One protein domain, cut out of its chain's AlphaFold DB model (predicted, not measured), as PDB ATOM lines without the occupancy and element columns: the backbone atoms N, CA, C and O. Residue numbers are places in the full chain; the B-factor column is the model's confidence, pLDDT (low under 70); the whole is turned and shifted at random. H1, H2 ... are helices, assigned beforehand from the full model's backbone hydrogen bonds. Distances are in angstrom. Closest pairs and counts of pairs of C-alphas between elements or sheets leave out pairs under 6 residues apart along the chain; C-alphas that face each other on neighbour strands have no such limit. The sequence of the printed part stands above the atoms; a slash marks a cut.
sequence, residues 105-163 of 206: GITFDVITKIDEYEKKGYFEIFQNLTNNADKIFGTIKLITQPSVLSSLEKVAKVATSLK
ATOM      1  N   GLY A 105     131.626 139.565 220.236       59.19
ATOM      2  CA  GLY A 105     132.145 140.949 220.260       59.19
ATOM      3  C   GLY A 105     131.812 141.814 219.038       59.19
ATOM      4  O   GLY A 105     131.922 143.031 219.101       59.19
ATOM      5  N   ILE A 106     131.396 141.198 217.929       56.06
ATOM      6  CA  ILE A 106     131.274 141.837 216.600       56.06
ATOM      7  C   ILE A 106     129.830 142.249 216.268       56.06
ATOM      8  O   ILE A 106     129.542 142.752 215.184       56.06
ATOM      9  N   THR A 107     128.894 142.005 217.187       58.00
ATOM     10  CA  THR A 107     127.460 142.029 216.886       58.00
ATOM     11  C   THR A 107     126.897 143.448 216.784       58.00
ATOM     12  O   THR A 107     126.041 143.696 215.943       58.00
ATOM     13  N   PHE A 108     127.373 144.398 217.596       62.69
ATOM     14  CA  PHE A 108     126.708 145.702 217.719       62.69
ATOM     15  C   PHE A 108     126.928 146.607 216.497       62.69
ATOM     16  O   PHE A 108     125.971 147.176 215.974       62.69
ATOM     17  N   ASP A 109     128.154 146.683 215.977       63.38
ATOM     18  CA  ASP A 109     128.480 147.545 214.830       63.38
ATOM     19  C   ASP A 109     127.900 147.010 213.515       63.38
ATOM     20  O   ASP A 109     127.457 147.777 212.657       63.38
ATOM     21  N   VAL A 110     127.852 145.684 213.367       68.62
ATOM     22  CA  VAL A 110     127.233 145.021 212.212       68.62
ATOM     23  C   VAL A 110     125.715 145.187 212.249       68.62
ATOM     24  O   VAL A 110     125.141 145.575 211.235       68.62
ATOM     25  N   ILE A 111     125.068 144.980 213.405       68.56
ATOM     26  CA  ILE A 111     123.622 145.224 213.559       68.56
ATOM     27  C   ILE A 111     123.294 146.693 213.288       68.56
ATOM     28  O   ILE A 111     122.345 146.970 212.565       68.56
ATOM     29  N   THR A 112     124.096 147.632 213.796       71.00
ATOM     30  CA  THR A 112     123.861 149.069 213.583       71.00
ATOM     31  C   THR A 112     123.991 149.448 212.108       71.00
ATOM     32  O   THR A 112     123.168 150.203 211.600       71.00
ATOM     33  N   LYS A 113     124.967 148.887 211.379       77.31
ATOM     34  CA  LYS A 113     125.084 149.099 209.926       77.31
ATOM     35  C   LYS A 113     123.952 148.448 209.133       77.31
ATOM     36  O   LYS A 113     123.501 149.025 208.150       77.31
ATOM     37  N   ILE A 114     123.505 147.259 209.536       77.88
ATOM     38  CA  ILE A 114     122.369 146.581 208.897       77.88
ATOM     39  C   ILE A 114     121.086 147.390 209.115       77.88
ATOM     40  O   ILE A 114     120.389 147.660 208.144       77.88
ATOM     41  N   ASP A 115     120.833 147.855 210.339       79.25
ATOM     42  CA  ASP A 115     119.701 148.728 210.680       79.25
ATOM     43  C   ASP A 115     119.785 150.079 209.947       79.25
ATOM     44  O   ASP A 115     118.791 150.580 209.427       79.25
ATOM     45  N   GLU A 116     120.983 150.658 209.808       84.94
ATOM     46  CA  GLU A 116     121.205 151.861 208.997       84.94
ATOM     47  C   GLU A 116     120.872 151.617 207.516       84.94
ATOM     48  O   GLU A 116     120.268 152.471 206.865       84.94
ATOM     49  N   TYR A 117     121.242 150.460 206.965       81.38
ATOM     50  CA  TYR A 117     120.959 150.108 205.572       81.38
ATOM     51  C   TYR A 117     119.495 149.751 205.325       81.38
ATOM     52  O   TYR A 117     118.960 150.075 204.262       81.38
ATOM     53  N   GLU A 118     118.841 149.137 206.304       79.81
ATOM     54  CA  GLU A 118     117.404 148.896 206.306       79.81
ATOM     55  C   GLU A 118     116.634 150.221 206.352       79.81
ATOM     56  O   GLU A 118     115.808 150.470 205.478       79.81
ATOM     57  N   LYS A 119     116.996 151.144 207.255       88.06
ATOM     58  CA  LYS A 119     116.405 152.496 207.335       88.06
ATOM     59  C   LYS A 119     116.644 153.347 206.092       88.06
ATOM     60  O   LYS A 119     115.804 154.173 205.748       88.06
ATOM     61  N   LYS A 120     117.779 153.164 205.411       88.06
ATOM     62  CA  LYS A 120     118.065 153.808 204.117       88.06
ATOM     63  C   LYS A 120     117.317 153.164 202.941       88.06
ATOM     64  O   LYS A 120     117.412 153.676 201.830       88.06
ATOM     65  N   GLY A 121     116.586 152.070 203.165       83.25
ATOM     66  CA  GLY A 121     115.749 151.421 202.155       83.25
ATOM     67  C   GLY A 121     116.509 150.534 201.165       83.25
ATOM     68  O   GLY A 121     115.934 150.102 200.168       83.25
ATOM     69  N   TYR A 122     117.789 150.216 201.403       75.38
ATOM     70  CA  TYR A 122     118.566 149.378 200.474       75.38
ATOM     71  C   TYR A 122     117.991 147.962 200.343       75.38
ATOM     72  O   TYR A 122     117.982 147.401 199.246       75.38
ATOM     73  N   PHE A 123     117.466 147.402 201.436       82.81
ATOM     74  CA  PHE A 123     116.794 146.101 201.418       82.81
ATOM     75  C   PHE A 123     115.493 146.130 200.620       82.81
ATOM     76  O   PHE A 123     115.223 145.197 199.871       82.81
ATOM     77  N   GLU A 124     114.723 147.211 200.721       80.00
ATOM     78  CA  GLU A 124     113.489 147.385 199.955       80.00
ATOM     79  C   GLU A 124     113.786 147.498 198.455       80.00
ATOM     80  O   GLU A 124     113.139 146.844 197.640       80.00
ATOM     81  N   ILE A 125     114.820 148.256 198.077       74.94
ATOM     82  CA  ILE A 125     115.282 148.349 196.686       74.94
ATOM     83  C   ILE A 125     115.703 146.972 196.165       74.94
ATOM     84  O   ILE A 125     115.296 146.580 195.072       74.94
ATOM     85  N   PHE A 126     116.486 146.223 196.946       74.50
ATOM     86  CA  PHE A 126     116.937 144.887 196.567       74.50
ATOM     87  C   PHE A 126     115.767 143.907 196.414       74.50
ATOM     88  O   PHE A 126     115.671 143.232 195.393       74.50
ATOM     89  N   GLN A 127     114.835 143.885 197.370       76.69
ATOM     90  CA  GLN A 127     113.631 143.053 197.303       76.69
ATOM     91  C   GLN A 127     112.739 143.428 196.118       76.69
ATOM     92  O   GLN A 127     112.243 142.554 195.410       76.69
ATOM     93  N   ASN A 128     112.553 144.721 195.853       73.50
ATOM     94  CA  ASN A 128     111.778 145.191 194.710       73.50
ATOM     95  C   ASN A 128     112.440 144.817 193.382       73.50
ATOM     96  O   ASN A 128     111.734 144.421 192.453       73.50
ATOM     97  N   LEU A 129     113.770 144.891 193.301       71.88
ATOM     98  CA  LEU A 129     114.544 144.435 192.150       71.88
ATOM     99  C   LEU A 129     114.405 142.932 191.935       71.88
ATOM    100  O   LEU A 129     114.166 142.532 190.805       71.88
ATOM    101  N   THR A 130     114.504 142.103 192.975       73.44
ATOM    102  CA  THR A 130     114.370 140.645 192.831       73.44
ATOM    103  C   THR A 130     112.939 140.232 192.500       73.44
ATOM    104  O   THR A 130     112.728 139.417 191.609       73.44
ATOM    105  N   ASN A 131     111.941 140.836 193.151       78.12
ATOM    106  CA  ASN A 131     110.526 140.509 192.943       78.12
ATOM    107  C   ASN A 131     110.002 140.988 191.584       78.12
ATOM    108  O   ASN A 131     109.029 140.445 191.064       78.12
ATOM    109  N   ASN A 132     110.630 142.014 191.005       76.25
ATOM    110  CA  ASN A 132     110.266 142.560 189.700       76.25
ATOM    111  C   ASN A 132     111.380 142.395 188.661       76.25
ATOM    112  O   ASN A 132     111.328 143.066 187.629       76.25
ATOM    113  N   ALA A 133     112.356 141.512 188.902       72.12
ATOM    114  CA  ALA A 133     113.522 141.338 188.041       72.12
ATOM    115  C   ALA A 133     113.086 141.084 186.599       72.12
ATOM    116  O   ALA A 133     113.465 141.833 185.706       72.12
ATOM    117  N   ASP A 134     112.186 140.123 186.390       68.88
ATOM    118  CA  ASP A 134     111.677 139.771 185.062       68.88
ATOM    119  C   ASP A 134     110.983 140.945 184.358       68.88
ATOM    120  O   ASP A 134     111.148 141.144 183.154       68.88
ATOM    121  N   LYS A 135     110.243 141.780 185.100       72.38
ATOM    122  CA  LYS A 135     109.576 142.972 184.546       72.38
ATOM    123  C   LYS A 135     110.584 144.057 184.175       72.38
ATOM    124  O   LYS A 135     110.456 144.683 183.123       72.38
ATOM    125  N   ILE A 136     111.583 144.280 185.027       71.50
ATOM    126  CA  ILE A 136     112.659 145.246 184.791       71.50
ATOM    127  C   ILE A 136     113.499 144.797 183.593       71.50
ATOM    128  O   ILE A 136     113.696 145.582 182.670       71.50
ATOM    129  N   PHE A 137     113.905 143.527 183.543       71.25
ATOM    130  CA  PHE A 137     114.616 142.947 182.404       71.25
ATOM    131  C   PHE A 137     113.783 143.001 181.124       71.25
ATOM    132  O   PHE A 137     114.309 143.379 180.081       71.25
ATOM    133  N   GLY A 138     112.483 142.709 181.187       72.75
ATOM    134  CA  GLY A 138     111.577 142.863 180.048       72.75
ATOM    135  C   GLY A 138     111.480 144.312 179.556       72.75
ATOM    136  O   GLY A 138     111.504 144.555 178.351       72.75
ATOM    137  N   THR A 139     111.443 145.280 180.474       71.00
ATOM    138  CA  THR A 139     111.404 146.717 180.151       71.00
ATOM    139  C   THR A 139     112.713 147.187 179.528       71.00
ATOM    140  O   THR A 139     112.688 147.881 178.514       71.00
ATOM    141  N   ILE A 140     113.853 146.771 180.091       71.00
ATOM    142  CA  ILE A 140     115.181 147.043 179.530       71.00
ATOM    143  C   ILE A 140     115.264 146.439 178.129       71.00
ATOM    144  O   ILE A 140     115.561 147.165 177.187       71.00
ATOM    145  N   LYS A 141     114.892 145.162 177.970       72.44
ATOM    146  CA  LYS A 141     114.866 144.477 176.673       72.44
ATOM    147  C   LYS A 141     114.021 145.233 175.653       72.44
ATOM    148  O   LYS A 141     114.448 145.341 174.512       72.44
ATOM    149  N   LEU A 142     112.855 145.757 176.047       69.56
ATOM    150  CA  LEU A 142     111.962 146.534 175.183       69.56
ATOM    151  C   LEU A 142     112.617 147.835 174.698       69.56
ATOM    152  O   LEU A 142     112.599 148.111 173.502       69.56
ATOM    153  N   ILE A 143     113.207 148.628 175.597       71.75
ATOM    154  CA  ILE A 143     113.828 149.910 175.222       71.75
ATOM    155  C   ILE A 143     115.164 149.735 174.492       71.75
ATOM    156  O   ILE A 143     115.562 150.623 173.742       71.75
ATOM    157  N   THR A 144     115.837 148.594 174.667       75.62
ATOM    158  CA  THR A 144     117.055 148.234 173.927       75.62
ATOM    159  C   THR A 144     116.766 147.562 172.584       75.62
ATOM    160  O   THR A 144     117.709 147.202 171.882       75.62
ATOM    161  N   GLN A 145     115.498 147.375 172.188       81.50
ATOM    162  CA  GLN A 145     115.184 146.856 170.855       81.50
ATOM    163  C   GLN A 145     115.699 147.819 169.768       81.50
ATOM    164  O   GLN A 145     115.473 149.031 169.874       81.50
ATOM    165  N   PRO A 146     116.309 147.313 168.675       78.81
ATOM    166  CA  PRO A 146     116.854 148.155 167.604       78.81
ATOM    167  C   PRO A 146     115.838 149.136 166.994       78.81
ATOM    168  O   PRO A 146     116.174 150.269 166.638       78.81
ATOM    169  N   SER A 147     114.568 148.735 166.904       72.62
ATOM    170  CA  SER A 147     113.470 149.573 166.405       72.62
ATOM    171  C   SER A 147     113.177 150.776 167.312       72.62
ATOM    172  O   SER A 147     112.916 151.874 166.813       72.62
ATOM    173  N   VAL A 148     113.255 150.602 168.636       78.00
ATOM    174  CA  VAL A 148     113.043 151.669 169.625       78.00
ATOM    175  C   VAL A 148     114.252 152.596 169.661       78.00
ATOM    176  O   VAL A 148     114.086 153.807 169.523       78.00
ATOM    177  N   LEU A 149     115.466 152.042 169.742       77.88
ATOM    178  CA  LEU A 149     116.710 152.821 169.758       77.88
ATOM    179  C   LEU A 149     116.853 153.705 168.514       77.88
ATOM    180  O   LEU A 149     117.066 154.911 168.635       77.88
ATOM    181  N   SER A 150     116.647 153.143 167.320       75.44
ATOM    182  CA  SER A 150     116.719 153.910 166.067       75.44
ATOM    183  C   SER A 150     115.637 154.992 165.961       75.44
ATOM    184  O   SER A 150     115.848 156.034 165.337       75.44
ATOM    185  N   SER A 151     114.472 154.783 166.581       73.94
ATOM    186  CA  SER A 151     113.413 155.794 166.649       73.94
ATOM    187  C   SER A 151     113.785 156.931 167.603       73.94
ATOM    188  O   SER A 151     113.615 158.100 167.252       73.94
ATOM    189  N   LEU A 152     114.347 156.609 168.772       76.44
ATOM    190  CA  LEU A 152     114.845 157.597 169.733       76.44
ATOM    191  C   LEU A 152     115.992 158.428 169.150       76.44
ATOM    192  O   LEU A 152     116.000 159.646 169.313       76.44
ATOM    193  N   GLU A 153     116.909 157.805 168.408       73.56
ATOM    194  CA  GLU A 153     118.002 158.500 167.725       73.56
ATOM    195  C   GLU A 153     117.475 159.525 166.710       73.56
ATOM    196  O   GLU A 153     117.900 160.684 166.704       73.56
ATOM    197  N   LYS A 154     116.493 159.137 165.883       74.19
ATOM    198  CA  LYS A 154     115.858 160.047 164.917       74.19
ATOM    199  C   LYS A 154     115.208 161.241 165.611       74.19
ATOM    200  O   LYS A 154     115.395 162.372 165.168       74.19
ATOM    201  N   VAL A 155     114.478 161.006 166.703       76.88
ATOM    202  CA  VAL A 155     113.847 162.075 167.491       76.88
ATOM    203  C   VAL A 155     114.901 162.993 168.112       76.88
ATOM    204  O   VAL A 155     114.779 164.209 167.994       76.88
ATOM    205  N   ALA A 156     115.958 162.439 168.710       74.31
ATOM    206  CA  ALA A 156     117.041 163.215 169.313       74.31
ATOM    207  C   ALA A 156     117.771 164.086 168.279       74.31
ATOM    208  O   ALA A 156     118.048 165.262 168.529       74.31
ATOM    209  N   LYS A 157     118.031 163.548 167.082       77.69
ATOM    210  CA  LYS A 157     118.641 164.290 165.973       77.69
ATOM    211  C   LYS A 157     117.763 165.455 165.512       77.69
ATOM    212  O   LYS A 157     118.268 166.549 165.275       77.69
ATOM    213  N   VAL A 158     116.448 165.254 165.411       77.62
ATOM    214  CA  VAL A 158     115.496 166.327 165.072       77.62
ATOM    215  C   VAL A 158     115.416 167.375 166.190       77.62
ATOM    216  O   VAL A 158     115.547 168.561 165.922       77.62
ATOM    217  N   ALA A 159     115.284 166.960 167.450       73.50
ATOM    218  CA  ALA A 159     115.189 167.876 168.590       73.50
ATOM    219  C   ALA A 159     116.441 168.753 168.771       73.50
ATOM    220  O   ALA A 159     116.327 169.924 169.113       73.50
ATOM    221  N   THR A 160     117.631 168.208 168.513       78.44
ATOM    222  CA  THR A 160     118.897 168.958 168.611       78.44
ATOM    223  C   THR A 160     119.164 169.864 167.406       78.44
ATOM    224  O   THR A 160     119.924 170.825 167.523       78.44
ATOM    225  N   SER A 161     118.553 169.580 166.252       80.88
ATOM    226  CA  SER A 161     118.708 170.380 165.027       80.88
ATOM    227  C   SER A 161     117.671 171.491 164.882       80.88
ATOM    228  O   SER A 161     117.918 172.456 164.159       80.88
ATOM    229  N   LEU A 162     116.539 171.397 165.579       77.38
ATOM    230  CA  LEU A 162     115.524 172.443 165.606       77.38
ATOM    231  C   LEU A 162     115.948 173.565 166.562       77.38
ATOM    232  O   LEU A 162     116.007 173.387 167.776       77.38
ATOM    233  N   LYS A 163     116.219 174.746 166.005       77.81
ATOM    234  CA  LYS A 163     116.277 176.004 166.760       77.81
ATOM    235  C   LYS A 163     114.939 176.715 166.598       77.81
ATOM    236  O   LYS A 163     114.360 176.642 165.519       77.81
TER     237      LYS A 163
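Overview. This is residues 105 to 163 of the 206 residues of an uncharacterized protein of Bacteroidetes bacterium GWA2_30_7 (UniProt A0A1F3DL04). Four helices follow one another end to end as an open, angular arch, each making a corner with the one before, and no two of them are packed together into a core. H3 makes the top of the arch, H2 and H4 run away from its two ends as the limbs, and H1 turns outward from the far end of H2 as a foot, with residues 105 to 113 standing free at that end and residues 153 to 163 at the other. The printed part has 59 residues with four named helices, H1, H2, H3 and H4 in that order along the chain, and no named strand; the class is all helix. It is extended, with a radius of gyration of the C-alphas of 20.7 A, and its C-alphas span 63 by 30 by 15 A along the three main axes, a rod in outline.

Arrangement. Begin with H1, residues 107 to 119, and go on over a tight link of 2 residues to H2, residues 122 to 131. These two are close but not clearly touching: the closest C-alphas, those of Tyr 117 and Phe 123, are 7.1 A apart. They run the same way at a steep tilt of 63 degrees. After a tight link of 1 residue comes H3, residues 133 to 143, about perpendicular to H2 at 76 degrees. H2 and H3 are close but not clearly touching, with the C-alphas of Leu 129 and Ile 136 closest at 7.6 A. Another tight link of 2 residues leads to H4, residues 146 to 161, which runs the same way as H3 at a steep tilt of 55 degrees. H3 and H4 are close but not clearly touching, and their closest C-alphas, Ile 143 and Leu 149, are 6.8 A apart. H1 is apart from H3 and from H4, and H2 is apart from H4. Look at the backbone O and N atoms inside H1, H2, H3 and H4: every O i to N i+4 pair is within hydrogen-bond range.

Along the chain. Find C-alpha 107 at (127.460, 142.029, 216.886); from there H1 runs 18.0 A to C-alpha 119. H2 measures 14.1 A from C-alpha 122 to C-alpha 131, and H3 15.4 A from C-alpha 133 to C-alpha 143. H4, with 16 residues the longest helix, starts at C-alpha 146 at (116.854, 148.155, 167.604) and runs 22.5 A to C-alpha 161 at (118.708, 170.380, 165.027).

Size, cuts and confidence. The two C-alphas farthest apart are those of Gly 105 and Lys 163, the first and last printed residues, at 65.9 A. The printed part has no cut, and there is no long link. Read the B-factor column for the model's confidence: the mean pLDDT of the printed part is 74.6, and residues 105 to 111, residue 134 and residue 142 are under 70.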